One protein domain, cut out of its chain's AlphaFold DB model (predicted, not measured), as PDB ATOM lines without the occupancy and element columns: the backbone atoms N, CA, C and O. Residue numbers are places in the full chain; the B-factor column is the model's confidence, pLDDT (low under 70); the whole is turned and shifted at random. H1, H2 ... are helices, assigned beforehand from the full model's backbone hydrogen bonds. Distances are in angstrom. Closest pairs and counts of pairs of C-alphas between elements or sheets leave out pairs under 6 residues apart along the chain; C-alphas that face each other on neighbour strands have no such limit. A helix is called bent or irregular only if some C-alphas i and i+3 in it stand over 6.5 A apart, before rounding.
ATOM      1  N   LYS A 213      11.246  84.971   3.757       44.00
ATOM      2  CA  LYS A 213      12.428  84.209   4.211       44.00
ATOM      3  C   LYS A 213      12.092  83.137   5.253       44.00
ATOM      4  O   LYS A 213      12.396  81.970   5.051       44.00
ATOM      5  N   THR A 214      11.378  83.502   6.314       39.69
ATOM      6  CA  THR A 214      11.096  82.602   7.448       39.69
ATOM      7  C   THR A 214      10.049  81.529   7.122       39.69
ATOM      8  O   THR A 214      10.127  80.417   7.634       39.69
ATOM      9  N   ILE A 215       9.093  81.816   6.227       39.50
ATOM     10  CA  ILE A 215       8.094  80.825   5.784       39.50
ATOM     11  C   ILE A 215       8.700  79.833   4.783       39.50
ATOM     12  O   ILE A 215       8.333  78.664   4.807       39.50
ATOM     13  N   ARG A 216       9.663  80.261   3.951       46.44
ATOM     14  CA  ARG A 216      10.401  79.349   3.057       46.44
ATOM     15  C   ARG A 216      11.215  78.348   3.868       46.44
ATOM     16  O   ARG A 216      11.065  77.154   3.670       46.44
ATOM     17  N   GLU A 217      11.943  78.831   4.873       42.91
ATOM     18  CA  GLU A 217      12.697  77.977   5.797       42.91
ATOM     19  C   GLU A 217      11.779  77.013   6.581       42.91
ATOM     20  O   GLU A 217      12.131  75.851   6.768       42.91
ATOM     21  N   GLY A 218      10.575  77.443   6.982       39.66
ATOM     22  CA  GLY A 218       9.599  76.592   7.679       39.66
ATOM     23  C   GLY A 218       8.873  75.573   6.788       39.66
ATOM     24  O   GLY A 218       8.663  74.434   7.204       39.66
ATOM     25  N   ALA A 219       8.497  75.949   5.562       37.50
ATOM     26  CA  ALA A 219       7.857  75.055   4.597       37.50
ATOM     27  C   ALA A 219       8.851  74.026   4.043       37.50
ATOM     28  O   ALA A 219       8.511  72.847   3.956       37.50
ATOM     29  N   ASP A 220      10.086  74.444   3.758       42.12
ATOM     30  CA  ASP A 220      11.165  73.542   3.355       42.12
ATOM     31  C   ASP A 220      11.519  72.579   4.494       42.12
ATOM     32  O   ASP A 220      11.608  71.378   4.255       42.12
ATOM     33  N   ALA A 221      11.601  73.050   5.747       46.78
ATOM     34  CA  ALA A 221      11.824  72.179   6.902       46.78
ATOM     35  C   ALA A 221      10.672  71.180   7.126       46.78
ATOM     36  O   ALA A 221      10.927  70.010   7.409       46.78
ATOM     37  N   ASN A 222       9.412  71.599   6.957       45.97
ATOM     38  CA  ASN A 222       8.247  70.718   7.103       45.97
ATOM     39  C   ASN A 222       8.125  69.699   5.965       45.97
ATOM     40  O   ASN A 222       7.749  68.554   6.208       45.97
ATOM     41  N   LEU A 223       8.460  70.074   4.731       47.03
ATOM     42  CA  LEU A 223       8.413  69.177   3.574       47.03
ATOM     43  C   LEU A 223       9.627  68.255   3.521       47.03
ATOM     44  O   LEU A 223       9.514  67.101   3.106       47.03
ATOM     45  N   GLU A 224      10.780  68.713   4.003       49.97
ATOM     46  CA  GLU A 224      11.921  67.852   4.270       49.97
ATOM     47  C   GLU A 224      11.593  66.856   5.387       49.97
ATOM     48  O   GLU A 224      11.872  65.670   5.217       49.97
ATOM     49  N   ALA A 225      10.937  67.290   6.468       53.44
ATOM     50  CA  ALA A 225      10.471  66.412   7.540       53.44
ATOM     51  C   ALA A 225       9.412  65.411   7.051       53.44
ATOM     52  O   ALA A 225       9.548  64.224   7.321       53.44
ATOM     53  N   GLN A 226       8.413  65.827   6.265       48.12
ATOM     54  CA  GLN A 226       7.421  64.920   5.673       48.12
ATOM     55  C   GLN A 226       8.048  63.956   4.664       48.12
ATOM     56  O   GLN A 226       7.750  62.769   4.689       48.12
ATOM     57  N   SER A 227       8.954  64.421   3.802       47.03
ATOM     58  CA  SER A 227       9.669  63.545   2.871       47.03
ATOM     59  C   SER A 227      10.557  62.550   3.608       47.03
ATOM     60  O   SER A 227      10.605  61.390   3.203       47.03
ATOM     61  N   LYS A 228      11.252  62.979   4.667       57.28
ATOM     62  CA  LYS A 228      12.030  62.095   5.539       57.28
ATOM     63  C   LYS A 228      11.115  61.118   6.263       57.28
ATOM     64  O   LYS A 228      11.476  59.956   6.351       57.28
ATOM     65  N   ASN A 229       9.930  61.541   6.696       57.03
ATOM     66  CA  ASN A 229       8.945  60.678   7.342       57.03
ATOM     67  C   ASN A 229       8.346  59.663   6.373       57.03
ATOM     68  O   ASN A 229       8.250  58.512   6.749       57.03
ATOM     69  N   ILE A 230       8.029  60.023   5.127       53.94
ATOM     70  CA  ILE A 230       7.518  59.071   4.129       53.94
ATOM     71  C   ILE A 230       8.629  58.138   3.642       53.94
ATOM     72  O   ILE A 230       8.379  56.963   3.423       53.94
ATOM     73  N   GLN A 231       9.874  58.608   3.514       55.34
ATOM     74  CA  GLN A 231      11.016  57.720   3.266       55.34
ATOM     75  C   GLN A 231      11.267  56.790   4.451       55.34
ATOM     76  O   GLN A 231      11.507  55.605   4.257       55.34
ATOM     77  N   LYS A 232      11.184  57.312   5.677       61.84
ATOM     78  CA  LYS A 232      11.277  56.532   6.911       61.84
ATOM     79  C   LYS A 232      10.134  55.531   6.991       61.84
ATOM     80  O   LYS A 232      10.406  54.399   7.339       61.84
ATOM     81  N   GLN A 233       8.922  55.903   6.596       59.16
ATOM     82  CA  GLN A 233       7.741  55.051   6.591       59.16
ATOM     83  C   GLN A 233       7.822  54.000   5.487       59.16
ATOM     84  O   GLN A 233       7.603  52.841   5.767       59.16
ATOM     85  N   ALA A 234       8.274  54.343   4.280       54.53
ATOM     86  CA  ALA A 234       8.558  53.367   3.231       54.53
ATOM     87  C   ALA A 234       9.670  52.393   3.661       54.53
ATOM     88  O   ALA A 234       9.550  51.192   3.451       54.53
ATOM     89  N   ASN A 235      10.722  52.878   4.330       57.97
ATOM     90  CA  ASN A 235      11.761  52.027   4.916       57.97
ATOM     91  C   ASN A 235      11.219  51.166   6.076       57.97
ATOM     92  O   ASN A 235      11.561  49.993   6.176       57.97
ATOM     93  N   GLN A 236      10.351  51.717   6.927       60.28
ATOM     94  CA  GLN A 236       9.644  50.999   7.993       60.28
ATOM     95  C   GLN A 236       8.670  49.973   7.426       60.28
ATOM     96  O   GLN A 236       8.512  48.906   8.003       60.28
ATOM     97  N   ASP A 237       8.081  50.241   6.270       58.75
ATOM     98  CA  ASP A 237       7.186  49.335   5.579       58.75
ATOM     99  C   ASP A 237       7.969  48.169   4.975       58.75
ATOM    100  O   ASP A 237       7.472  47.046   4.999       58.75
ATOM    101  N   LEU A 238       9.206  48.389   4.506       57.75
ATOM    102  CA  LEU A 238      10.125  47.301   4.146       57.75
ATOM    103  C   LEU A 238      10.483  46.443   5.376       57.75
ATOM    104  O   LEU A 238      10.509  45.216   5.279       57.75
ATOM    105  N   ILE A 239      10.693  47.068   6.543       55.47
ATOM    106  CA  ILE A 239      10.925  46.371   7.823       55.47
ATOM    107  C   ILE A 239       9.678  45.580   8.260       55.47
ATOM    108  O   ILE A 239       9.777  44.416   8.635       55.47
ATOM    109  N   SER A 240       8.483  46.168   8.169       49.75
ATOM    110  CA  SER A 240       7.217  45.528   8.559       49.75
ATOM    111  C   SER A 240       6.891  44.301   7.705       49.75
ATOM    112  O   SER A 240       6.289  43.342   8.180       49.75
ATOM    113  N   GLU A 241       7.362  44.294   6.458       53.34
ATOM    114  CA  GLU A 241       7.260  43.153   5.562       53.34
ATOM    115  C   GLU A 241       8.294  42.070   5.875       53.34
ATOM    116  O   GLU A 241       8.337  41.062   5.186       53.34
ATOM    117  N   GLY A 242       9.152  42.222   6.882       51.22
ATOM    118  CA  GLY A 242      10.212  41.252   7.142       51.22
ATOM    119  C   GLY A 242      11.229  41.159   6.000       51.22
ATOM    120  O   GLY A 242      11.943  40.164   5.906       51.22
ATOM    121  N   LEU A 243      11.311  42.183   5.138       53.84
ATOM    122  CA  LEU A 243      12.453  42.362   4.232       53.84
ATOM    123  C   LEU A 243      13.690  42.832   5.023       53.84
ATOM    124  O   LEU A 243      14.816  42.730   4.545       53.84
ATOM    125  N   VAL A 244      13.462  43.328   6.246       49.81
ATOM    126  CA  VAL A 244      14.445  43.688   7.273       49.81
ATOM    127  C   VAL A 244      13.857  43.300   8.644       49.81
ATOM    128  O   VAL A 244      12.649  43.413   8.831       49.81
ATOM    129  N   SER A 245      14.654  42.800   9.597       41.50
ATOM    130  CA  SER A 245      14.127  42.274  10.875       41.50
ATOM    131  C   SER A 245      13.536  43.363  11.798       41.50
ATOM    132  O   SER A 245      14.036  44.485  11.842       41.50
ATOM    133  N   GLN A 246      12.487  43.024  12.565       40.94
ATOM    134  CA  GLN A 246      11.722  43.948  13.429       40.94
ATOM    135  C   GLN A 246      12.490  44.524  14.637       40.94
ATOM    136  O   GLN A 246      12.035  45.510  15.214       40.94
ATOM    137  N   ASN A 247      13.648  43.975  15.020       44.94
ATOM    138  CA  ASN A 247      14.374  44.394  16.232       44.94
ATOM    139  C   ASN A 247      15.138  45.730  16.101       44.94
ATOM    140  O   ASN A 247      15.965  46.048  16.952       44.94
ATOM    141  N   GLN A 248      14.897  46.526  15.056       45.56
ATOM    142  CA  GLN A 248      15.761  47.654  14.712       45.56
ATOM    143  C   GLN A 248      14.999  48.854  14.138       45.56
ATOM    144  O   GLN A 248      14.827  49.002  12.931       45.56
ATOM    145  N   MET A 249      14.552  49.749  15.023       37.25
ATOM    146  CA  MET A 249      13.813  50.965  14.646       37.25
ATOM    147  C   MET A 249      14.689  52.208  14.390       37.25
ATOM    148  O   MET A 249      14.161  53.217  13.914       37.25
ATOM    149  N   ASN A 250      16.006  52.159  14.628       42.62
ATOM    150  CA  ASN A 250      16.863  53.349  14.599       42.62
ATOM    151  C   ASN A 250      17.903  53.326  13.464       42.62
ATOM    152  O   ASN A 250      19.056  52.994  13.666       42.62
ATOM    153  N   GLY A 251      17.512  53.775  12.269       48.09
ATOM    154  CA  GLY A 251      18.460  54.253  11.250       48.09
ATOM    155  C   GLY A 251      19.169  53.185  10.402       48.09
ATOM    156  O   GLY A 251      19.213  52.006  10.719       48.09
ATOM    157  N   TYR A 252      19.705  53.627   9.260       45.31
ATOM    158  CA  TYR A 252      20.428  52.798   8.285       45.31
ATOM    159  C   TYR A 252      21.665  52.102   8.873       45.31
ATOM    160  O   TYR A 252      21.994  51.002   8.429       45.31
ATOM    161  N   ASN A 253      22.298  52.717   9.873       52.09
ATOM    162  CA  ASN A 253      23.460  52.167  10.566       52.09
ATOM    163  C   ASN A 253      23.116  50.802  11.181       52.09
ATOM    164  O   ASN A 253      23.743  49.817  10.811       52.09
ATOM    165  N   ASN A 254      21.969  50.686  11.865       58.69
ATOM    166  CA  ASN A 254      21.512  49.416  12.440       58.69
ATOM    167  C   ASN A 254      21.375  48.274  11.414       58.69
ATOM    168  O   ASN A 254      21.591  47.114  11.748       58.69
ATOM    169  N   PHE A 255      21.037  48.565  10.152       56.22
ATOM    170  CA  PHE A 255      20.921  47.523   9.123       56.22
ATOM    171  C   PHE A 255      22.281  46.944   8.714       56.22
ATOM    172  O   PHE A 255      22.403  45.732   8.534       56.22
ATOM    173  N   LEU A 256      23.293  47.804   8.551       60.00
ATOM    174  CA  LEU A 256      24.668  47.352   8.318       60.00
ATOM    175  C   LEU A 256      25.203  46.647   9.562       60.00
ATOM    176  O   LEU A 256      25.746  45.552   9.431       60.00
ATOM    177  N   ASP A 257      24.906  47.185  10.745       66.69
ATOM    178  CA  ASP A 257      25.234  46.550  12.018       66.69
ATOM    179  C   ASP A 257      24.586  45.167  12.123       66.69
ATOM    180  O   ASP A 257      25.225  44.242  12.594       66.69
ATOM    181  N   THR A 258      23.371  44.957  11.594       68.62
ATOM    182  CA  THR A 258      22.736  43.621  11.550       68.62
ATOM    183  C   THR A 258      23.501  42.660  10.669       68.62
ATOM    184  O   THR A 258      23.662  41.494  11.016       68.62
ATOM    185  N   PHE A 259      23.904  43.110   9.478       74.44
ATOM    186  CA  PHE A 259      24.634  42.263   8.547       74.44
ATOM    187  C   PHE A 259      25.959  41.841   9.181       74.44
ATOM    188  O   PHE A 259      26.277  40.651   9.217       74.44
ATOM    189  N   GLU A 260      26.690  42.808   9.732       77.06
ATOM    190  CA  GLU A 260      27.956  42.581  10.418       77.06
ATOM    191  C   GLU A 260      27.776  41.733  11.680       77.06
ATOM    192  O   GLU A 260      28.532  40.786  11.879       77.06
ATOM    193  N   GLU A 261      26.737  41.974  12.479       82.06
ATOM    194  CA  GLU A 261      26.391  41.196  13.671       82.06
ATOM    195  C   GLU A 261      26.012  39.759  13.311       82.06
ATOM    196  O   GLU A 261      26.479  38.822  13.957       82.06
ATOM    197  N   MET A 262      25.219  39.546  12.259       79.31
ATOM    198  CA  MET A 262      24.852  38.211  11.787       79.31
ATOM    199  C   MET A 262      26.079  37.453  11.279       79.31
ATOM    200  O   MET A 262      26.271  36.290  11.637       79.31
ATOM    201  N   VAL A 263      26.927  38.098  10.470       83.56
ATOM    202  CA  VAL A 263      28.180  37.498   9.984       83.56
ATOM    203  C   VAL A 263      29.136  37.229  11.146       83.56
ATOM    204  O   VAL A 263      29.738  36.159  11.192       83.56
ATOM    205  N   SER A 264      29.251  38.143  12.108       82.38
ATOM    206  CA  SER A 264      30.084  38.003  13.309       82.38
ATOM    207  C   SER A 264      29.593  36.866  14.205       82.38
ATOM    208  O   SER A 264      30.368  35.983  14.571       82.38
ATOM    209  N   THR A 265      28.288  36.805  14.474       85.44
ATOM    210  CA  THR A 265      27.645  35.748  15.266       85.44
ATOM    211  C   THR A 265      27.822  34.386  14.607       85.44
ATOM    212  O   THR A 265      28.233  33.425  15.262       85.44
ATOM    213  N   GLN A 266      27.582  34.294  13.297       87.25
ATOM    214  CA  GLN A 266      27.783  33.055  12.553       87.25
ATOM    215  C   GLN A 266      29.272  32.683  12.465       87.25
ATOM    216  O   GLN A 266      29.610  31.499  12.521       87.25
ATOM    217  N   SER A 267      30.183  33.655  12.379       85.06
ATOM    218  CA  SER A 267      31.637  33.426  12.419       85.06
ATOM    219  C   SER A 267      32.087  32.897  13.776       85.06
ATOM    220  O   SER A 267      32.832  31.922  13.829       85.06
ATOM    221  N   LYS A 268      31.570  33.461  14.871       87.19
ATOM    222  CA  LYS A 268      31.812  32.969  16.228       87.19
ATOM    223  C   LYS A 268      31.283  31.547  16.403       87.19
ATOM    224  O   LYS A 268      32.049  30.672  16.775       87.19
ATOM    225  N   LYS A 269      30.030  31.284  16.015       86.81
ATOM    226  CA  LYS A 269      29.441  29.932  16.025       86.81
ATOM    227  C   LYS A 269      30.283  28.933  15.223       86.81
ATOM    228  O   LYS A 269      30.445  27.790  15.633       86.81
ATOM    229  N   THR A 270      30.823  29.368  14.084       86.50
ATOM    230  CA  THR A 270      31.718  28.553  13.249       86.50
ATOM    231  C   THR A 270      33.027  28.249  13.974       86.50
ATOM    232  O   THR A 270      33.446  27.095  13.995       86.50
ATOM    233  N   SER A 271      33.653  29.260  14.583       86.56
ATOM    234  CA  SER A 271      34.875  29.097  15.380       86.56
ATOM    235  C   SER A 271      34.644  28.141  16.548       86.56
ATOM    236  O   SER A 271      35.367  27.160  16.679       86.56
ATOM    237  N   ASP A 272      33.580  28.360  17.322       88.19
ATOM    238  CA  ASP A 272      33.217  27.530  18.472       88.19
ATOM    239  C   ASP A 272      32.951  26.074  18.050       88.19
ATOM    240  O   ASP A 272      33.334  25.136  18.754       88.19
ATOM    241  N   ALA A 273      32.331  25.862  16.881       87.94
ATOM    242  CA  ALA A 273      32.104  24.533  16.318       87.94
ATOM    243  C   ALA A 273      33.415  23.841  15.908       87.94
ATOM    244  O   ALA A 273      33.585  22.656  16.193       87.94
ATOM    245  N   TYR A 274      34.355  24.564  15.288       89.12
ATOM    246  CA  TYR A 274      35.686  24.030  14.978       89.12
ATOM    247  C   TYR A 274      36.464  23.681  16.243       89.12
ATOM    248  O   TYR A 274      36.983  22.570  16.346       89.12
ATOM    249  N   ASP A 275      36.509  24.593  17.212       88.81
ATOM    250  CA  ASP A 275      37.230  24.395  18.466       88.81
ATOM    251  C   ASP A 275      36.673  23.189  19.225       88.81
ATOM    252  O   ASP A 275      37.428  22.330  19.680       88.81
ATOM    253  N   SER A 276      35.345  23.070  19.294       90.44
ATOM    254  CA  SER A 276      34.678  21.941  19.949       90.44
ATOM    255  C   SER A 276      34.915  20.618  19.219       90.44
ATOM    256  O   SER A 276      35.094  19.593  19.872       90.44
ATOM    257  N   ALA A 277      34.933  20.622  17.883       91.38
ATOM    258  CA  ALA A 277      35.098  19.404  17.094       91.38
ATOM    259  C   ALA A 277      36.558  18.929  17.005       91.38
ATOM    260  O   ALA A 277      36.796  17.736  16.862       91.38
ATOM    261  N   LEU A 278      37.539  19.833  17.076       89.69
ATOM    262  CA  LEU A 278      38.957  19.504  16.887       89.69
ATOM    263  C   LEU A 278      39.708  19.235  18.196       89.69
ATOM    264  O   LEU A 278      40.726  18.532  18.194       89.69
ATOM    265  N   LYS A 279      39.252  19.802  19.315       88.56
ATOM    266  CA  LYS A 279      39.994  19.767  20.578       88.56
ATOM    267  C   LYS A 279      40.087  18.349  21.143       88.56
ATOM    268  O   LYS A 279      39.090  17.725  21.485       88.56
ATOM    269  N   GLY A 280      41.322  17.867  21.300       86.31
ATOM    270  CA  GLY A 280      41.621  16.560  21.896       86.31
ATOM    271  C   GLY A 280      41.408  15.361  20.966       86.31
ATOM    272  O   GLY A 280      41.632  14.229  21.391       86.31
ATOM    273  N   VAL A 281      41.024  15.581  19.705       91.75
ATOM    274  CA  VAL A 281      40.819  14.498  18.736       91.75
ATOM    275  C   VAL A 281      42.155  14.085  18.121       91.75
ATOM    276  O   VAL A 281      42.872  14.896  17.523       91.75
ATOM    277  N   PRO A 382      32.302  14.281  12.690       90.88
ATOM    278  CA  PRO A 382      31.128  14.834  12.011       90.88
ATOM    279  C   PRO A 382      30.882  16.323  12.300       90.88
ATOM    280  O   PRO A 382      30.439  17.054  11.417       90.88
ATOM    281  N   GLY A 383      31.245  16.808  13.496       91.75
ATOM    282  CA  GLY A 383      31.145  18.229  13.851       91.75
ATOM    283  C   GLY A 383      31.996  19.162  12.974       91.75
ATOM    284  O   GLY A 383      31.616  20.310  12.754       91.75
ATOM    285  N   ILE A 384      33.104  18.676  12.394       91.88
ATOM    286  CA  ILE A 384      33.924  19.457  11.451       91.88
ATOM    287  C   ILE A 384      33.168  19.691  10.143       91.88
ATOM    288  O   ILE A 384      33.285  20.763   9.547       91.88
ATOM    289  N   LYS A 385      32.366  18.721   9.692       90.69
ATOM    290  CA  LYS A 385      31.554  18.864   8.480       90.69
ATOM    291  C   LYS A 385      30.563  20.020   8.618       90.69
ATOM    292  O   LYS A 385      30.447  20.842   7.705       90.69
ATOM    293  N   ASP A 386      29.902  20.108   9.770       87.75
ATOM    294  CA  ASP A 386      29.003  21.216  10.100       87.75
ATOM    295  C   ASP A 386      29.770  22.542  10.210       87.75
ATOM    296  O   ASP A 386      29.373  23.535   9.598       87.75
ATOM    297  N   ALA A 387      30.923  22.555  10.885       91.31
ATOM    298  CA  ALA A 387      31.764  23.749  10.987       91.31
ATOM    299  C   ALA A 387      32.239  24.255   9.606       91.31
ATOM    300  O   ALA A 387      32.215  25.455   9.326       91.31
ATOM    301  N   ARG A 388      32.589  23.351   8.681       90.06
ATOM    302  CA  ARG A 388      32.926  23.702   7.290       90.06
ATOM    303  C   ARG A 388      31.741  24.244   6.506       90.06
ATOM    304  O   ARG A 388      31.933  25.139   5.678       90.06
ATOM    305  N   SER A 389      30.549  23.687   6.715       89.81
ATOM    306  CA  SER A 389      29.310  24.199   6.121       89.81
ATOM    307  C   SER A 389      29.101  25.655   6.541       89.81
ATOM    308  O   SER A 389      28.971  26.526   5.676       89.81
ATOM    309  N   ALA A 390      29.215  25.937   7.839       90.50
ATOM    310  CA  ALA A 390      29.059  27.275   8.397       90.50
ATOM    311  C   ALA A 390      30.145  28.248   7.898       90.50
ATOM    312  O   ALA A 390      29.831  29.352   7.449       90.50
ATOM    313  N   ASN A 391      31.409  27.814   7.846       89.62
ATOM    314  CA  ASN A 391      32.508  28.597   7.272       89.62
ATOM    315  C   ASN A 391      32.277  28.919   5.789       89.62
ATOM    316  O   ASN A 391      32.462  30.053   5.348       89.62
ATOM    317  N   THR A 392      31.822  27.935   5.009       90.75
ATOM    318  CA  THR A 392      31.495  28.141   3.593       90.75
ATOM    319  C   THR A 392      30.362  29.155   3.447       90.75
ATOM    320  O   THR A 392      30.444  30.032   2.587       90.75
ATOM    321  N   ALA A 393      29.340  29.091   4.306       92.00
ATOM    322  CA  ALA A 393      28.251  30.063   4.316       92.00
ATOM    323  C   ALA A 393      28.761  31.479   4.627       92.00
ATOM    324  O   ALA A 393      28.417  32.402   3.893       92.00
ATOM    325  N   ASN A 394      29.653  31.646   5.610       89.50
ATOM    326  CA  ASN A 394      30.280  32.937   5.930       89.50
ATOM    327  C   ASN A 394      31.098  33.500   4.763       89.50
ATOM    328  O   ASN A 394      30.935  34.657   4.377       89.50
ATOM    329  N   GLN A 395      31.947  32.678   4.143       88.44
ATOM    330  CA  GLN A 395      32.762  33.117   3.008       88.44
ATOM    331  C   GLN A 395      31.925  33.531   1.797       88.44
ATOM    332  O   GLN A 395      32.345  34.401   1.027       88.44
ATOM    333  N   ILE A 396      30.779  32.878   1.583       92.50
ATOM    334  CA  ILE A 396      29.836  33.277   0.541       92.50
ATOM    335  C   ILE A 396      29.120  34.557   0.970       92.50
ATOM    336  O   ILE A 396      29.097  35.489   0.175       92.50
ATOM    337  N   ALA A 397      28.621  34.649   2.206       90.44
ATOM    338  CA  ALA A 397      27.942  35.830   2.745       90.44
ATOM    339  C   ALA A 397      28.762  37.115   2.552       90.44
ATOM    340  O   ALA A 397      28.247  38.101   2.035       90.44
ATOM    341  N   MET A 398      30.071  37.075   2.822       85.81
ATOM    342  CA  MET A 398      30.982  38.209   2.587       85.81
ATOM    343  C   MET A 398      31.091  38.638   1.110       85.81
ATOM    344  O   MET A 398      31.547  39.738   0.809       85.81
ATOM    345  N   LYS A 399      30.716  37.770   0.166       91.44
ATOM    346  CA  LYS A 399      30.720  38.043  -1.281       91.44
ATOM    347  C   LYS A 399      29.338  38.414  -1.815       91.44
ATOM    348  O   LYS A 399      29.272  39.002  -2.895       91.44
ATOM    349  N   VAL A 400      28.269  38.113  -1.075       89.31
ATOM    350  CA  VAL A 400      26.875  38.356  -1.480       89.31
ATOM    351  C   VAL A 400      26.646  39.820  -1.850       89.31
ATOM    352  O   VAL A 400      26.048  40.090  -2.886       89.31
ATOM    353  N   GLU A 401      27.187  40.772  -1.082       84.81
ATOM    354  CA  GLU A 401      27.042  42.206  -1.382       84.81
ATOM    355  C   GLU A 401      27.552  42.555  -2.789       84.81
ATOM    356  O   GLU A 401      26.904  43.282  -3.544       84.81
ATOM    357  N   LYS A 402      28.705  41.996  -3.172       89.06
ATOM    358  CA  LYS A 402      29.290  42.222  -4.494       89.06
ATOM    359  C   LYS A 402      28.481  41.543  -5.600       89.06
ATOM    360  O   LYS A 402      28.399  42.099  -6.690       89.06
ATOM    361  N   GLU A 403      27.926  40.359  -5.337       91.00
ATOM    362  CA  GLU A 403      27.087  39.625  -6.295       91.00
ATOM    363  C   GLU A 403      25.735  40.314  -6.532       91.00
ATOM    364  O   GLU A 403      25.234  40.303  -7.655       91.00
ATOM    365  N   ILE A 404      25.152  40.928  -5.498       90.50
ATOM    366  CA  ILE A 404      23.835  41.571  -5.586       90.50
ATOM    367  C   ILE A 404      23.902  42.992  -6.142       90.50
ATOM    368  O   ILE A 404      22.936  43.456  -6.751       90.50
ATOM    369  N   ARG A 405      25.019  43.703  -5.972       89.94
ATOM    370  CA  ARG A 405      25.133  45.082  -6.455       89.94
ATOM    371  C   ARG A 405      24.831  45.170  -7.956       89.94
ATOM    372  O   ARG A 405      25.553  44.623  -8.787       89.94
ATOM    373  N   GLY A 406      23.801  45.934  -8.310       88.69
ATOM    374  CA  GLY A 406      23.349  46.109  -9.690       88.69
ATOM    375  C   GLY A 406      22.515  44.956 -10.254       88.69
ATOM    376  O   GLY A 406      22.167  45.007 -11.437       88.69
ATOM    377  N   VAL A 407      22.149  43.949  -9.453       92.12
ATOM    378  CA  VAL A 407      21.384  42.781  -9.923       92.12
ATOM    379  C   VAL A 407      20.023  43.172 -10.509       92.12
ATOM    380  O   VAL A 407      19.552  42.551 -11.454       92.12
ATOM    381  N   LEU A 408      19.429  44.265 -10.018       89.69
ATOM    382  CA  LEU A 408      18.150  44.786 -10.508       89.69
ATOM    383  C   LEU A 408      18.244  45.509 -11.859       89.69
ATOM    384  O   LEU A 408      17.211  45.851 -12.429       89.69
ATOM    385  N   SER A 409      19.453  45.790 -12.359       83.12
ATOM    386  CA  SER A 409      19.648  46.628 -13.552       83.12
ATOM    387  C   SER A 409      20.597  46.065 -14.608       83.12
ATOM    388  O   SER A 409      20.492  46.464 -15.765       83.12
ATOM    389  N   LYS A 410      21.537  45.185 -14.242       82.19
ATOM    390  CA  LYS A 410      22.647  44.780 -15.126       82.19
ATOM    391  C   LYS A 410      22.817  43.276 -15.293       82.19
ATOM    392  O   LYS A 410      23.442  42.862 -16.264       82.19
ATOM    393  N   THR A 411      22.304  42.475 -14.367       80.75
ATOM    394  CA  THR A 411      22.561  41.031 -14.338       80.75
ATOM    395  C   THR A 411      21.375  40.271 -14.920       80.75
ATOM    396  O   THR A 411      20.219  40.591 -14.634       80.75
ATOM    397  N   SER A 412      21.659  39.250 -15.732       89.75
ATOM    398  CA  SER A 412      20.629  38.300 -16.156       89.75
ATOM    399  C   SER A 412      20.071  37.574 -14.921       89.75
ATOM    400  O   SER A 412      20.861  37.114 -14.088       89.75
ATOM    401  N   PRO A 413      18.741  37.437 -14.776       90.19
ATOM    402  CA  PRO A 413      18.166  36.753 -13.625       90.19
ATOM    403  C   PRO A 413      18.620  35.299 -13.562       90.19
ATOM    404  O   PRO A 413      18.947  34.820 -12.481       90.19
ATOM    405  N   ASP A 414      18.743  34.629 -14.708       91.56
ATOM    406  CA  ASP A 414      19.198  33.239 -14.773       91.56
ATOM    407  C   ASP A 414      20.632  33.078 -14.266       91.56
ATOM    408  O   ASP A 414      20.937  32.113 -13.564       91.56
ATOM    409  N   GLU A 415      21.514  34.032 -14.576       92.88
ATOM    410  CA  GLU A 415      22.902  34.017 -14.108       92.88
ATOM    411  C   GLU A 415      22.963  34.176 -12.585       92.88
ATOM    412  O   GLU A 415      23.613  33.382 -11.897       92.88
ATOM    413  N   PHE A 416      22.233  35.159 -12.049       94.31
ATOM    414  CA  PHE A 416      22.169  35.392 -10.610       94.31
ATOM    415  C   PHE A 416      21.548  34.204  -9.869       94.31
ATOM    416  O   PHE A 416      22.142  33.696  -8.918       94.31
ATOM    417  N   LEU A 417      20.387  33.718 -10.319       94.19
ATOM    418  CA  LEU A 417      19.678  32.600  -9.697       94.19
ATOM    419  C   LEU A 417      20.494  31.306  -9.777       94.19
ATOM    420  O   LEU A 417      20.512  30.532  -8.818       94.19
ATOM    421  N   SER A 418      21.232  31.092 -10.870       94.50
ATOM    422  CA  SER A 418      22.177  29.978 -10.984       94.50
ATOM    423  C   SER A 418      23.325  30.102  -9.981       94.50
ATOM    424  O   SER A 418      23.678  29.111  -9.339       94.50
ATOM    425  N   SER A 419      23.894  31.301  -9.802       94.00
ATOM    426  CA  SER A 419      24.932  31.551  -8.790       94.00
ATOM    427  C   SER A 419      24.404  31.320  -7.371       94.00
ATOM    428  O   SER A 419      25.013  30.574  -6.604       94.00
ATOM    429  N   TYR A 420      23.231  31.874  -7.053       95.75
ATOM    430  CA  TYR A 420      22.540  31.709  -5.774       95.75
ATOM    431  C   TYR A 420      22.289  30.230  -5.447       95.75
ATOM    432  O   TYR A 420      22.743  29.733  -4.413       95.75
ATOM    433  N   LYS A 421      21.669  29.478  -6.368       96.38
ATOM    434  CA  LYS A 421      21.392  28.039  -6.198       96.38
ATOM    435  C   LYS A 421      22.677  27.225  -6.065       96.38
ATOM    436  O   LYS A 421      22.773  26.352  -5.202       96.38
ATOM    437  N   LYS A 422      23.706  27.547  -6.856       95.69
ATOM    438  CA  LYS A 422      25.036  26.927  -6.747       95.69
ATOM    439  C   LYS A 422      25.695  27.214  -5.400       95.69
ATOM    440  O   LYS A 422      26.390  26.349  -4.874       95.69
ATOM    441  N   ASN A 423      25.518  28.410  -4.851       95.56
ATOM    442  CA  ASN A 423      26.056  28.782  -3.552       95.56
ATOM    443  C   ASN A 423      25.330  28.052  -2.417       95.56
ATOM    444  O   ASN A 423      26.003  27.460  -1.576       95.56
ATOM    445  N   LEU A 424      23.998  27.960  -2.457       95.81
ATOM    446  CA  LEU A 424      23.225  27.147  -1.512       95.81
ATOM    447  C   LEU A 424      23.568  25.654  -1.579       95.81
ATOM    448  O   LEU A 424      23.615  24.992  -0.545       95.81
ATOM    449  N   ALA A 425      23.840  25.116  -2.770       95.88
ATOM    450  CA  ALA A 425      24.211  23.710  -2.945       95.88
ATOM    451  C   ALA A 425      25.564  23.345  -2.304       95.88
ATOM    452  O   ALA A 425      25.804  22.174  -2.019       95.88
ATOM    453  N   LYS A 426      26.444  24.328  -2.055       92.69
ATOM    454  CA  LYS A 426      27.717  24.117  -1.337       92.69
ATOM    455  C   LYS A 426      27.531  23.993   0.174       92.69
ATOM    456  O   LYS A 426      28.447  23.545   0.857       92.69
ATOM    457  N   ILE A 427      26.388  24.430   0.689       94.19
ATOM    458  CA  ILE A 427      26.069  24.407   2.110       94.19
ATOM    459  C   ILE A 427      25.308  23.118   2.395       94.19
ATOM    460  O   ILE A 427      24.369  22.772   1.677       94.19
ATOM    461  N   THR A 428      25.716  22.373   3.418       92.12
ATOM    462  CA  THR A 428      25.092  21.075   3.726       92.12
ATOM    463  C   THR A 428      24.049  21.207   4.828       92.12
ATOM    464  O   THR A 428      22.978  20.609   4.721       92.12
ATOM    465  N   ASN A 429      24.312  22.050   5.826       92.62
ATOM    466  CA  ASN A 429      23.420  22.263   6.954       92.62
ATOM    467  C   ASN A 429      22.248  23.195   6.590       92.62
ATOM    468  O   ASN A 429      22.417  24.207   5.905       92.62
ATOM    469  N   LYS A 430      21.041  22.862   7.063       94.62
ATOM    470  CA  LYS A 430      19.827  23.652   6.824       94.62
ATOM    471  C   LYS A 430      19.916  25.054   7.440       94.62
ATOM    472  O   LYS A 430      19.590  26.011   6.746       94.62
ATOM    473  N   SER A 431      20.406  25.193   8.678       92.25
ATOM    474  CA  SER A 431      20.488  26.508   9.335       92.25
ATOM    475  C   SER A 431      21.445  27.453   8.613       92.25
ATOM    476  O   SER A 431      21.207  28.652   8.534       92.25
ATOM    477  N   ASP A 432      22.519  26.914   8.035       93.50
ATOM    478  CA  ASP A 432      23.495  27.709   7.288       93.50
ATOM    479  C   ASP A 432      22.951  28.143   5.917       93.50
ATOM    480  O   ASP A 432      23.294  29.217   5.422       93.50
ATOM    481  N   LYS A 433      22.081  27.329   5.295       95.44
ATOM    482  CA  LYS A 433      21.349  27.717   4.075       95.44
ATOM    483  C   LYS A 433      20.354  28.833   4.355       95.44
ATOM    484  O   LYS A 433      20.216  29.737   3.533       95.44
ATOM    485  N   GLU A 434      19.664  28.761   5.490       92.38
ATOM    486  CA  GLU A 434      18.752  29.810   5.951       92.38
ATOM    487  C   GLU A 434      19.519  31.106   6.213       92.38
ATOM    488  O   GLU A 434      19.157  32.134   5.645       92.38
ATOM    489  N   PHE A 435      20.635  31.040   6.949       91.50
ATOM    490  CA  PHE A 435      21.550  32.170   7.128       91.50
ATOM    491  C   PHE A 435      21.973  32.761   5.781       91.50
ATOM    492  O   PHE A 435      21.789  33.951   5.544       91.50
ATOM    493  N   LEU A 436      22.479  31.942   4.852       94.25
ATOM    494  CA  LEU A 436      22.924  32.441   3.553       94.25
ATOM    495  C   LEU A 436      21.767  33.060   2.748       94.25
ATOM    496  O   LEU A 436      21.948  34.091   2.106       94.25
ATOM    497  N   THR A 437      20.571  32.478   2.811       94.06
ATOM    498  CA  THR A 437      19.370  33.035   2.171       94.06
ATOM    499  C   THR A 437      19.010  34.402   2.748       94.06
ATOM    500  O   THR A 437      18.751  35.323   1.974       94.06
ATOM    501  N   GLN A 438      19.085  34.572   4.070       89.06
ATOM    502  CA  GLN A 438      18.890  35.870   4.722       89.06
ATOM    503  C   GLN A 438      19.918  36.902   4.248       89.06
ATOM    504  O   GLN A 438      19.559  38.046   3.991       89.06
ATOM    505  N   GLN A 439      21.175  36.506   4.030       88.31
ATOM    506  CA  GLN A 439      22.189  37.415   3.483       88.31
ATOM    507  C   GLN A 439      21.844  37.881   2.063       88.31
ATOM    508  O   GLN A 439      21.991  39.062   1.740       88.31
ATOM    509  N   TYR A 440      21.331  36.981   1.218       94.06
ATOM    510  CA  TYR A 440      20.853  37.354  -0.117       94.06
ATOM    511  C   TYR A 440      19.625  38.271  -0.062       94.06
ATOM    512  O   TYR A 440      19.544  39.245  -0.811       94.06
ATOM    513  N   GLN A 441      18.689  37.997   0.844       89.94
ATOM    514  CA  GLN A 441      17.522  38.843   1.092       89.94
ATOM    515  C   GLN A 441      17.940  40.263   1.509       89.94
ATOM    516  O   GLN A 441      17.537  41.234   0.863       89.94
ATOM    517  N   ILE A 442      18.811  40.380   2.514       84.12
ATOM    518  CA  ILE A 442      19.359  41.649   3.019       84.12
ATOM    519  C   ILE A 442      20.055  42.425   1.898       84.12
ATOM    520  O   ILE A 442      19.780  43.610   1.693       84.12
ATOM    521  N   GLY A 443      20.917  41.766   1.121       87.75
ATOM    522  CA  GLY A 443      21.582  42.425   0.002       87.75
ATOM    523  C   GLY A 443      20.592  42.923  -1.057       87.75
ATOM    524  O   GLY A 443      20.748  44.038  -1.558       87.75
ATOM    525  N   LEU A 444      19.544  42.151  -1.377       91.75
ATOM    526  CA  LEU A 444      18.517  42.571  -2.336       91.75
ATOM    527  C   LEU A 444      17.722  43.769  -1.804       91.75
ATOM    528  O   LEU A 444      17.487  44.725  -2.542       91.75
ATOM    529  N   ALA A 445      17.338  43.747  -0.525       86.81
ATOM    530  CA  ALA A 445      16.648  44.860   0.121       86.81
ATOM    531  C   ALA A 445      17.484  46.150   0.056       86.81
ATOM    532  O   ALA A 445      16.949  47.227  -0.217       86.81
ATOM    533  N   ARG A 446      18.809  46.035   0.221       85.88
ATOM    534  CA  ARG A 446      19.748  47.152   0.063       85.88
ATOM    535  C   ARG A 446      19.750  47.713  -1.358       85.88
ATOM    536  O   ARG A 446      19.631  48.923  -1.524       85.88
ATOM    537  N   GLU A 447      19.831  46.852  -2.370       90.62
ATOM    538  CA  GLU A 447      19.794  47.268  -3.779       90.62
ATOM    539  C   GLU A 447      18.456  47.943  -4.136       90.62
ATOM    540  O   GLU A 447      18.449  48.975  -4.809       90.62
ATOM    541  N   ILE A 448      17.322  47.420  -3.647       89.81
ATOM    542  CA  ILE A 448      16.003  48.057  -3.803       89.81
ATOM    543  C   ILE A 448      16.038  49.463  -3.200       89.81
ATOM    544  O   ILE A 448      15.765  50.442  -3.893       89.81
ATOM    545  N   ARG A 449      16.432  49.588  -1.933       86.44
ATOM    546  CA  ARG A 449      16.484  50.877  -1.237       86.44
ATOM    547  C   ARG A 449      17.396  51.885  -1.939       86.44
ATOM    548  O   ARG A 449      17.028  53.050  -2.079       86.44
ATOM    549  N   ASP A 450      18.568  51.463  -2.403       86.44
ATOM    550  CA  ASP A 450      19.500  52.355  -3.095       86.44
ATOM    551  C   ASP A 450      18.877  52.917  -4.390       86.44
ATOM    552  O   ASP A 450      19.051  54.100  -4.701       86.44
ATOM    553  N   ASN A 451      18.048  52.125  -5.081       88.50
ATOM    554  CA  ASN A 451      17.232  52.589  -6.206       88.50
ATOM    555  C   ASN A 451      16.051  53.482  -5.759       88.50
ATOM    556  O   ASN A 451      15.696  54.424  -6.473       88.50
ATOM    557  N   MET A 452      15.484  53.276  -4.564       87.06
ATOM    558  CA  MET A 452      14.395  54.109  -4.026       87.06
ATOM    559  C   MET A 452      14.803  55.561  -3.734       87.06
ATOM    560  O   MET A 452      13.948  56.443  -3.673       87.06
ATOM    561  N   ASN A 453      16.100  55.851  -3.601       83.44
ATOM    562  CA  ASN A 453      16.598  57.192  -3.271       83.44
ATOM    563  C   ASN A 453      16.395  58.235  -4.386       83.44
ATOM    564  O   ASN A 453      16.616  59.432  -4.178       83.44
ATOM    565  N   THR A 454      15.975  57.819  -5.583       87.88
ATOM    566  CA  THR A 454      15.712  58.730  -6.698       87.88
ATOM    567  C   THR A 454      14.398  58.391  -7.392       87.88
ATOM    568  O   THR A 454      14.049  57.228  -7.540       87.88
ATOM    569  N   VAL A 455      13.699  59.406  -7.918       87.00
ATOM    570  CA  VAL A 455      12.480  59.186  -8.728       87.00
ATOM    571  C   VAL A 455      12.761  58.272  -9.928       87.00
ATOM    572  O   VAL A 455      11.944  57.425 -10.262       87.00
ATOM    573  N   LYS A 456      13.939  58.408 -10.559       93.94
ATOM    574  CA  LYS A 456      14.345  57.554 -11.685       93.94
ATOM    575  C   LYS A 456      14.491  56.093 -11.254       93.94
ATOM    576  O   LYS A 456      13.995  55.216 -11.944       93.94
ATOM    577  N   GLY A 457      15.161  55.841 -10.130       92.31
ATOM    578  CA  GLY A 457      15.324  54.487  -9.610       92.31
ATOM    579  C   GLY A 457      13.997  53.872  -9.158       92.31
ATOM    580  O   GLY A 457      13.756  52.711  -9.459       92.31
ATOM    581  N   LEU A 458      13.085  54.653  -8.567       89.44
ATOM    582  CA  LEU A 458      11.724  54.191  -8.260       89.44
ATOM    583  C   LEU A 458      10.917  53.831  -9.505       89.44
ATOM    584  O   LEU A 458      10.271  52.790  -9.509       89.44
ATOM    585  N   ASN A 459      10.971  54.647 -10.560       93.38
ATOM    586  CA  ASN A 459      10.326  54.302 -11.830       93.38
ATOM    587  C   ASN A 459      10.880  52.989 -12.384       93.38
ATOM    588  O   ASN A 459      10.107  52.104 -12.722       93.38
ATOM    589  N   ASN A 460      12.207  52.825 -12.387       93.75
ATOM    590  CA  ASN A 460      12.831  51.578 -12.821       93.75
ATOM    591  C   ASN A 460      12.376  50.380 -11.970       93.75
ATOM    592  O   ASN A 460      12.136  49.309 -12.517       93.75
ATOM    593  N   LEU A 461      12.258  50.542 -10.646       92.81
ATOM    594  CA  LEU A 461      11.742  49.492  -9.765       92.81
ATOM    595  C   LEU A 461      10.293  49.148 -10.106       92.81
ATOM    596  O   LEU A 461      10.000  47.977 -10.293       92.81
ATOM    597  N   ILE A 462       9.407  50.138 -10.239       94.12
ATOM    598  CA  ILE A 462       8.000  49.921 -10.610       94.12
ATOM    599  C   ILE A 462       7.909  49.191 -11.954       94.12
ATOM    600  O   ILE A 462       7.268  48.148 -12.035       94.12
ATOM    601  N   ASP A 463       8.606  49.682 -12.980       94.44
ATOM    602  CA  ASP A 463       8.579  49.111 -14.330       94.44
ATOM    603  C   ASP A 463       9.121  47.679 -14.361       94.44
ATOM    604  O   ASP A 463       8.586  46.816 -15.062       94.44
ATOM    605  N   ASN A 464      10.189  47.414 -13.604       93.50
ATOM    606  CA  ASN A 464      10.756  46.080 -13.508       93.50
ATOM    607  C   ASN A 464       9.810  45.156 -12.731       93.50
ATOM    608  O   ASN A 464       9.473  44.088 -13.227       93.50
ATOM    609  N   PHE A 465       9.321  45.551 -11.557       94.12
ATOM    610  CA  PHE A 465       8.442  44.707 -10.742       94.12
ATOM    611  C   PHE A 465       7.070  44.460 -11.396       94.12
ATOM    612  O   PHE A 465       6.503  43.384 -11.234       94.12
ATOM    613  N   ALA A 466       6.549  45.404 -12.188       94.31
ATOM    614  CA  ALA A 466       5.289  45.235 -12.921       94.31
ATOM    615  C   ALA A 466       5.372  44.161 -14.021       94.31
ATOM    616  O   ALA A 466       4.370  43.539 -14.372       94.31
ATOM    617  N   LYS A 467       6.569  43.916 -14.563       95.12
ATOM    618  CA  LYS A 467       6.819  42.874 -15.563       95.12
ATOM    619  C   LYS A 467       7.139  41.562 -14.858       95.12
ATOM    620  O   LYS A 467       8.179  41.431 -14.211       95.12
ATOM    621  N   SER A 468       6.251  40.576 -14.970       91.75
ATOM    622  CA  SER A 468       6.387  39.290 -14.272       91.75
ATOM    623  C   SER A 468       7.633  38.494 -14.664       91.75
ATOM    624  O   SER A 468       8.074  37.651 -13.882       91.75
ATOM    625  N   ASP A 469       8.156  38.750 -15.862       92.12
ATOM    626  CA  ASP A 469       9.325  38.132 -16.485       92.12
ATOM    627  C   ASP A 469      10.611  38.967 -16.338       92.12
ATOM    628  O   ASP A 469      11.664  38.570 -16.832       92.12
ATOM    629  N   SER A 470      10.563  40.116 -15.657       92.69
ATOM    630  CA  SER A 470      11.772  40.905 -15.421       92.69
ATOM    631  C   SER A 470      12.716  40.225 -14.435       92.69
ATOM    632  O   SER A 470      12.297  39.472 -13.547       92.69
ATOM    633  N   SER A 471      13.998  40.595 -14.508       88.81
ATOM    634  CA  SER A 471      14.994  40.112 -13.555       88.81
ATOM    635  C   SER A 471      14.624  40.430 -12.114       88.81
ATOM    636  O   SER A 471      14.728  39.566 -11.248       88.81
ATOM    637  N   ALA A 472      14.147  41.650 -11.861       92.06
ATOM    638  CA  ALA A 472      13.760  42.084 -10.527       92.06
ATOM    639  C   ALA A 472      12.627  41.221  -9.960       92.06
ATOM    640  O   ALA A 472      12.726  40.753  -8.829       92.06
ATOM    641  N   SER A 473      11.592  40.957 -10.764       94.06
ATOM    642  CA  SER A 473      10.437  40.152 -10.365       94.06
ATOM    643  C   SER A 473      10.809  38.699 -10.092       94.06
ATOM    644  O   SER A 473      10.378  38.134  -9.088       94.06
ATOM    645  N   MET A 474      11.617  38.088 -10.964       95.12
ATOM    646  CA  MET A 474      12.064  36.703 -10.791       95.12
ATOM    647  C   MET A 474      12.938  36.545  -9.544       95.12
ATOM    648  O   MET A 474      12.696  35.663  -8.722       95.12
ATOM    649  N   ILE A 475      13.918  37.436  -9.372       95.12
ATOM    650  CA  ILE A 475      14.829  37.418  -8.224       95.12
ATOM    651  C   ILE A 475      14.066  37.677  -6.922       95.12
ATOM    652  O   ILE A 475      14.286  36.979  -5.932       95.12
ATOM    653  N   PHE A 476      13.140  38.641  -6.921       94.94
ATOM    654  CA  PHE A 476      12.315  38.933  -5.753       94.94
ATOM    655  C   PHE A 476      11.423  37.749  -5.374       94.94
ATOM    656  O   PHE A 476      11.361  37.411  -4.200       94.94
ATOM    657  N   LYS A 477      10.781  37.073  -6.337       95.56
ATOM    658  CA  LYS A 477       9.962  35.878  -6.059       95.56
ATOM    659  C   LYS A 477      10.776  34.724  -5.485       95.56
ATOM    660  O   LYS A 477      10.280  34.025  -4.611       95.56
ATOM    661  N   GLU A 478      12.001  34.514  -5.967       95.88
ATOM    662  CA  GLU A 478      12.864  33.457  -5.431       95.88
ATOM    663  C   GLU A 478      13.308  33.780  -3.997       95.88
ATOM    664  O   GLU A 478      13.224  32.923  -3.121       95.88
ATOM    665  N   LEU A 479      13.764  35.011  -3.736       94.00
ATOM    666  CA  LEU A 479      14.286  35.386  -2.417       94.00
ATOM    667  C   LEU A 479      13.183  35.691  -1.397       94.00
ATOM    668  O   LEU A 479      13.391  35.489  -0.205       94.00
ATOM    669  N   TYR A 480      12.009  36.135  -1.838       93.94
ATOM    670  CA  TYR A 480      10.868  36.499  -0.998       93.94
ATOM    671  C   TYR A 480       9.574  35.825  -1.486       93.94
ATOM    672  O   TYR A 480       8.614  36.508  -1.850       93.94
ATOM    673  N   PRO A 481       9.495  34.482  -1.454       94.25
ATOM    674  CA  PRO A 481       8.378  33.737  -2.044       94.25
ATOM    675  C   PRO A 481       7.024  34.037  -1.388       94.25
ATOM    676  O   PRO A 481       5.981  33.900  -2.016       94.25
ATOM    677  N   ASN A 482       7.039  34.491  -0.134       91.31
ATOM    678  CA  ASN A 482       5.838  34.800   0.639       91.31
ATOM    679  C   ASN A 482       5.399  36.271   0.517       91.31
ATOM    680  O   ASN A 482       4.551  36.715   1.291       91.31
ATOM    681  N   LYS A 483       6.005  37.058  -0.386       88.44
ATOM    682  CA  LYS A 483       5.749  38.500  -0.509       88.44
ATOM    683  C   LYS A 483       5.118  38.863  -1.841       88.44
ATOM    684  O   LYS A 483       5.520  38.392  -2.901       88.44
ATOM    685  N   SER A 484       4.120  39.742  -1.770       92.75
ATOM    686  CA  SER A 484       3.399  40.226  -2.940       92.75
ATOM    687  C   SER A 484       4.205  41.304  -3.659       92.75
ATOM    688  O   SER A 484       4.494  42.362  -3.098       92.75
ATOM    689  N   ILE A 485       4.515  41.057  -4.933       92.31
ATOM    690  CA  ILE A 485       5.083  42.071  -5.830       92.31
ATOM    691  C   ILE A 485       4.156  43.288  -5.934       92.31
ATOM    692  O   ILE A 485       4.640  44.414  -5.958       92.31
ATOM    693  N   GLN A 486       2.838  43.076  -5.952       92.12
ATOM    694  CA  GLN A 486       1.864  44.160  -6.091       92.12
ATOM    695  C   GLN A 486       1.949  45.143  -4.918       92.12
ATOM    696  O   GLN A 486       2.035  46.350  -5.123       92.12
ATOM    697  N   THR A 487       2.045  44.621  -3.695       87.50
ATOM    698  CA  THR A 487       2.230  45.434  -2.486       87.50
ATOM    699  C   THR A 487       3.539  46.227  -2.534       87.50
ATOM    700  O   THR A 487       3.598  47.368  -2.080       87.50
ATOM    701  N   MET A 488       4.598  45.657  -3.118       86.81
ATOM    702  CA  MET A 488       5.863  46.372  -3.312       86.81
ATOM    703  C   MET A 488       5.741  47.498  -4.340       86.81
ATOM    704  O   MET A 488       6.250  48.590  -4.095       86.81
ATOM    705  N   ILE A 489       5.044  47.264  -5.455       90.12
ATOM    706  CA  ILE A 489       4.779  48.290  -6.474       90.12
ATOM    707  C   ILE A 489       4.024  49.468  -5.855       90.12
ATOM    708  O   ILE A 489       4.468  50.604  -6.001       90.12
ATOM    709  N   GLU A 490       2.957  49.209  -5.099       84.25
ATOM    710  CA  GLU A 490       2.177  50.247  -4.405       84.25
ATOM    711  C   GLU A 490       3.056  51.078  -3.455       84.25
ATOM    712  O   GLU A 490       3.009  52.312  -3.449       84.25
ATOM    713  N   LYS A 491       3.941  50.420  -2.696       82.81
ATOM    714  CA  LYS A 491       4.916  51.096  -1.825       82.81
ATOM    715  C   LYS A 491       5.902  51.954  -2.622       82.81
ATOM    716  O   LYS A 491       6.200  53.084  -2.220       82.81
ATOM    717  N   PHE A 492       6.389  51.469  -3.764       87.44
ATOM    718  CA  PHE A 492       7.265  52.243  -4.645       87.44
ATOM    719  C   PHE A 492       6.547  53.441  -5.273       87.44
ATOM    720  O   PHE A 492       7.142  54.515  -5.384       87.44
ATOM    721  N   GLU A 493       5.273  53.308  -5.640       83.88
ATOM    722  CA  GLU A 493       4.456  54.410  -6.154       83.88
ATOM    723  C   GLU A 493       4.238  55.499  -5.106       83.88
ATOM    724  O   GLU A 493       4.447  56.680  -5.395       83.88
ATOM    725  N   ASN A 494       3.931  55.115  -3.866       78.44
ATOM    726  CA  ASN A 494       3.813  56.047  -2.747       78.44
ATOM    727  C   ASN A 494       5.132  56.797  -2.497       78.44
ATOM    728  O   ASN A 494       5.152  58.031  -2.412       78.44
ATOM    729  N   ALA A 495       6.259  56.076  -2.477       75.88
ATOM    730  CA  ALA A 495       7.585  56.679  -2.349       75.88
ATOM    731  C   ALA A 495       7.912  57.622  -3.524       75.88
ATOM    732  O   ALA A 495       8.503  58.692  -3.331       75.88
ATOM    733  N   LYS A 496       7.499  57.262  -4.748       85.56
ATOM    734  CA  LYS A 496       7.725  58.052  -5.970       85.56
ATOM    735  C   LYS A 496       6.959  59.360  -5.908       85.56
ATOM    736  O   LYS A 496       7.534  60.413  -6.199       85.56
ATOM    737  N   ASN A 497       5.690  59.297  -5.518       77.44
ATOM    738  CA  ASN A 497       4.828  60.463  -5.371       77.44
ATOM    739  C   ASN A 497       5.412  61.421  -4.324       77.44
ATOM    740  O   ASN A 497       5.569  62.609  -4.602       77.44
ATOM    741  N   ALA A 498       5.879  60.902  -3.185       70.94
ATOM    742  CA  ALA A 498       6.542  61.701  -2.157       70.94
ATOM    743  C   ALA A 498       7.838  62.377  -2.648       70.94
ATOM    744  O   ALA A 498       8.030  63.582  -2.456       70.94
ATOM    745  N   LEU A 499       8.723  61.640  -3.331       74.50
ATOM    746  CA  LEU A 499       9.966  62.200  -3.878       74.50
ATOM    747  C   LEU A 499       9.722  63.216  -5.001       74.50
ATOM    748  O   LEU A 499      10.472  64.189  -5.132       74.50
ATOM    749  N   THR A 500       8.686  63.006  -5.808       76.31
ATOM    750  CA  THR A 500       8.286  63.936  -6.868       76.31
ATOM    751  C   THR A 500       7.756  65.232  -6.265       76.31
ATOM    752  O   THR A 500       8.244  66.302  -6.634       76.31
ATOM    753  N   SER A 501       6.875  65.148  -5.266       69.12
ATOM    754  CA  SER A 501       6.400  66.305  -4.499       69.12
ATOM    755  C   SER A 501       7.560  67.083  -3.876       69.12
ATOM    756  O   SER A 501       7.648  68.296  -4.071       69.12
ATOM    757  N   LYS A 502       8.528  66.396  -3.248       70.12
ATOM    758  CA  LYS A 502       9.750  67.028  -2.715       70.12
ATOM    759  C   LYS A 502      10.519  67.797  -3.789       70.12
ATOM    760  O   LYS A 502      10.917  68.935  -3.567       70.12
ATOM    761  N   ARG A 503      10.744  67.193  -4.964       72.06
ATOM    762  CA  ARG A 503      11.479  67.839  -6.067       72.06
ATOM    763  C   ARG A 503      10.737  69.040  -6.636       72.06
ATOM    764  O   ARG A 503      11.382  70.031  -6.958       72.06
ATOM    765  N   ILE A 504       9.417  68.945  -6.783       66.19
ATOM    766  CA  ILE A 504       8.585  70.051  -7.268       66.19
ATOM    767  C   ILE A 504       8.672  71.225  -6.294       66.19
ATOM    768  O   ILE A 504       8.855  72.354  -6.731       66.19
ATOM    769  N   VAL A 505       8.596  70.967  -4.988       57.22
ATOM    770  CA  VAL A 505       8.742  71.999  -3.953       57.22
ATOM    771  C   VAL A 505      10.152  72.589  -3.968       57.22
ATOM    772  O   VAL A 505      10.291  73.800  -4.079       57.22
ATOM    773  N   ALA A 506      11.198  71.761  -3.965       61.69
ATOM    774  CA  ALA A 506      12.581  72.240  -3.967       61.69
ATOM    775  C   ALA A 506      12.927  73.066  -5.223       61.69
ATOM    776  O   ALA A 506      13.681  74.030  -5.147       61.69
ATOM    777  N   LYS A 507      12.350  72.731  -6.387       60.06
ATOM    778  CA  LYS A 507      12.514  73.503  -7.634       60.06
ATOM    779  C   LYS A 507      11.661  74.779  -7.696       60.06
ATOM    780  O   LYS A 507      11.863  75.588  -8.599       60.06
ATOM    781  N   LYS A 508      10.715  74.991  -6.772       51.19
ATOM    782  CA  LYS A 508       9.874  76.202  -6.706       51.19
ATOM    783  C   LYS A 508      10.594  77.422  -6.094       51.19
ATOM    784  O   LYS A 508       9.967  78.474  -6.003       51.19
ATOM    785  N   SER A 509      11.890  77.341  -5.748       47.81
ATOM    786  CA  SER A 509      12.661  78.504  -5.267       47.81
ATOM    787  C   SER A 509      13.095  79.497  -6.360       47.81
ATOM    788  O   SER A 509      13.494  80.601  -6.002       47.81
ATOM    789  N   ASP A 510      12.968  79.168  -7.656       45.62
ATOM    790  CA  ASP A 510      13.284  80.076  -8.777       45.62
ATOM    791  C   ASP A 510      12.027  80.388  -9.613       45.62
ATOM    792  O   ASP A 510      11.605  79.654 -10.509       45.62
TER     793      ASP A 510
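What this domain is: This is residues 213 to 281 and 382 to 510 of the 636 residues of an uncharacterized protein of Gammaproteobacteria bacterium (UniProt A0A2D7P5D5). The longest helix, H2, runs antiparallel beside H3 toward one end of a long helical body; H5 passes through the middle, and H1 and H8, side by side and antiparallel, make the other end. The short helices H4, H6 and H7 gather on the side of H5 away from H2. The printed part has 198 residues with eight named helices, H1 to H8 in chain order, and no named strand: all helix. It is loose, with a radius of gyration of the C-alphas of 20.3 A, and spans 76 by 38 by 25 A.

How they stand to each other: H2, residues 251 to 278, touches H3, residues 382 to 404, opposite ways at a shallow tilt of 25 degrees; their closest C-alphas, Ala 277 and Gly 383, are 5.2 A apart. H3 touches the hub, H5, residues 430 to 452; their closest C-alphas, Glu 401 and Gly 443, are 5.6 A apart. H4, residues 413 to 425, forms a helical hairpin with H5; they only just touch, with 3 pairs of C-alphas within 8 A, the closest Leu 424 and Lys 433 at 5.9 A. H2, H3, H4 and H5 are an up and down bundle, each running against the one before. Residues 437 to 444 of H5 alone touch H7, residues 471 to 479; the closest C-alphas, Gln 441 and Leu 479, are 5.9 A apart. H6, residues 455 to 466, touches H8, residues 485 to 507; the closest C-alphas, Ile 462 and Ile 489, are 5.5 A apart. H8 touches H1, residues 214 to 240, opposite ways at 13 degrees, a shallow tilt; the closest C-alphas, Ser 227 and Ala 498, are 6.2 A apart. Every O i to N i+4 pair is within hydrogen-bond range in H1 and H4 to H8, against 23 of 24 in H2 and 15 of 19 in H3.

Where its parts are: H2 is 40.7 A long, H1 37.3 A, H3 and H5 32.8 A each, and H8 32.3 A. H3 is only just irregular, C-alphas 398 and 401 being 6.9 A apart, with a kink of 38 degrees near residue 398. C-alpha 214 is at (11.096, 82.602, 7.448) and C-alpha 507 at (12.514, 73.503, -7.634).

The domain as a whole: The farthest C-alphas, Lys 213 and Val 281, are 76.7 A apart. Residues 282 to 381 are cut out, with 11.8 A between C-alphas 281 and 382. Of the links printed whole, none is long. The pLDDT is under 70 in residues 213 to 258, 501 and 504 to 510.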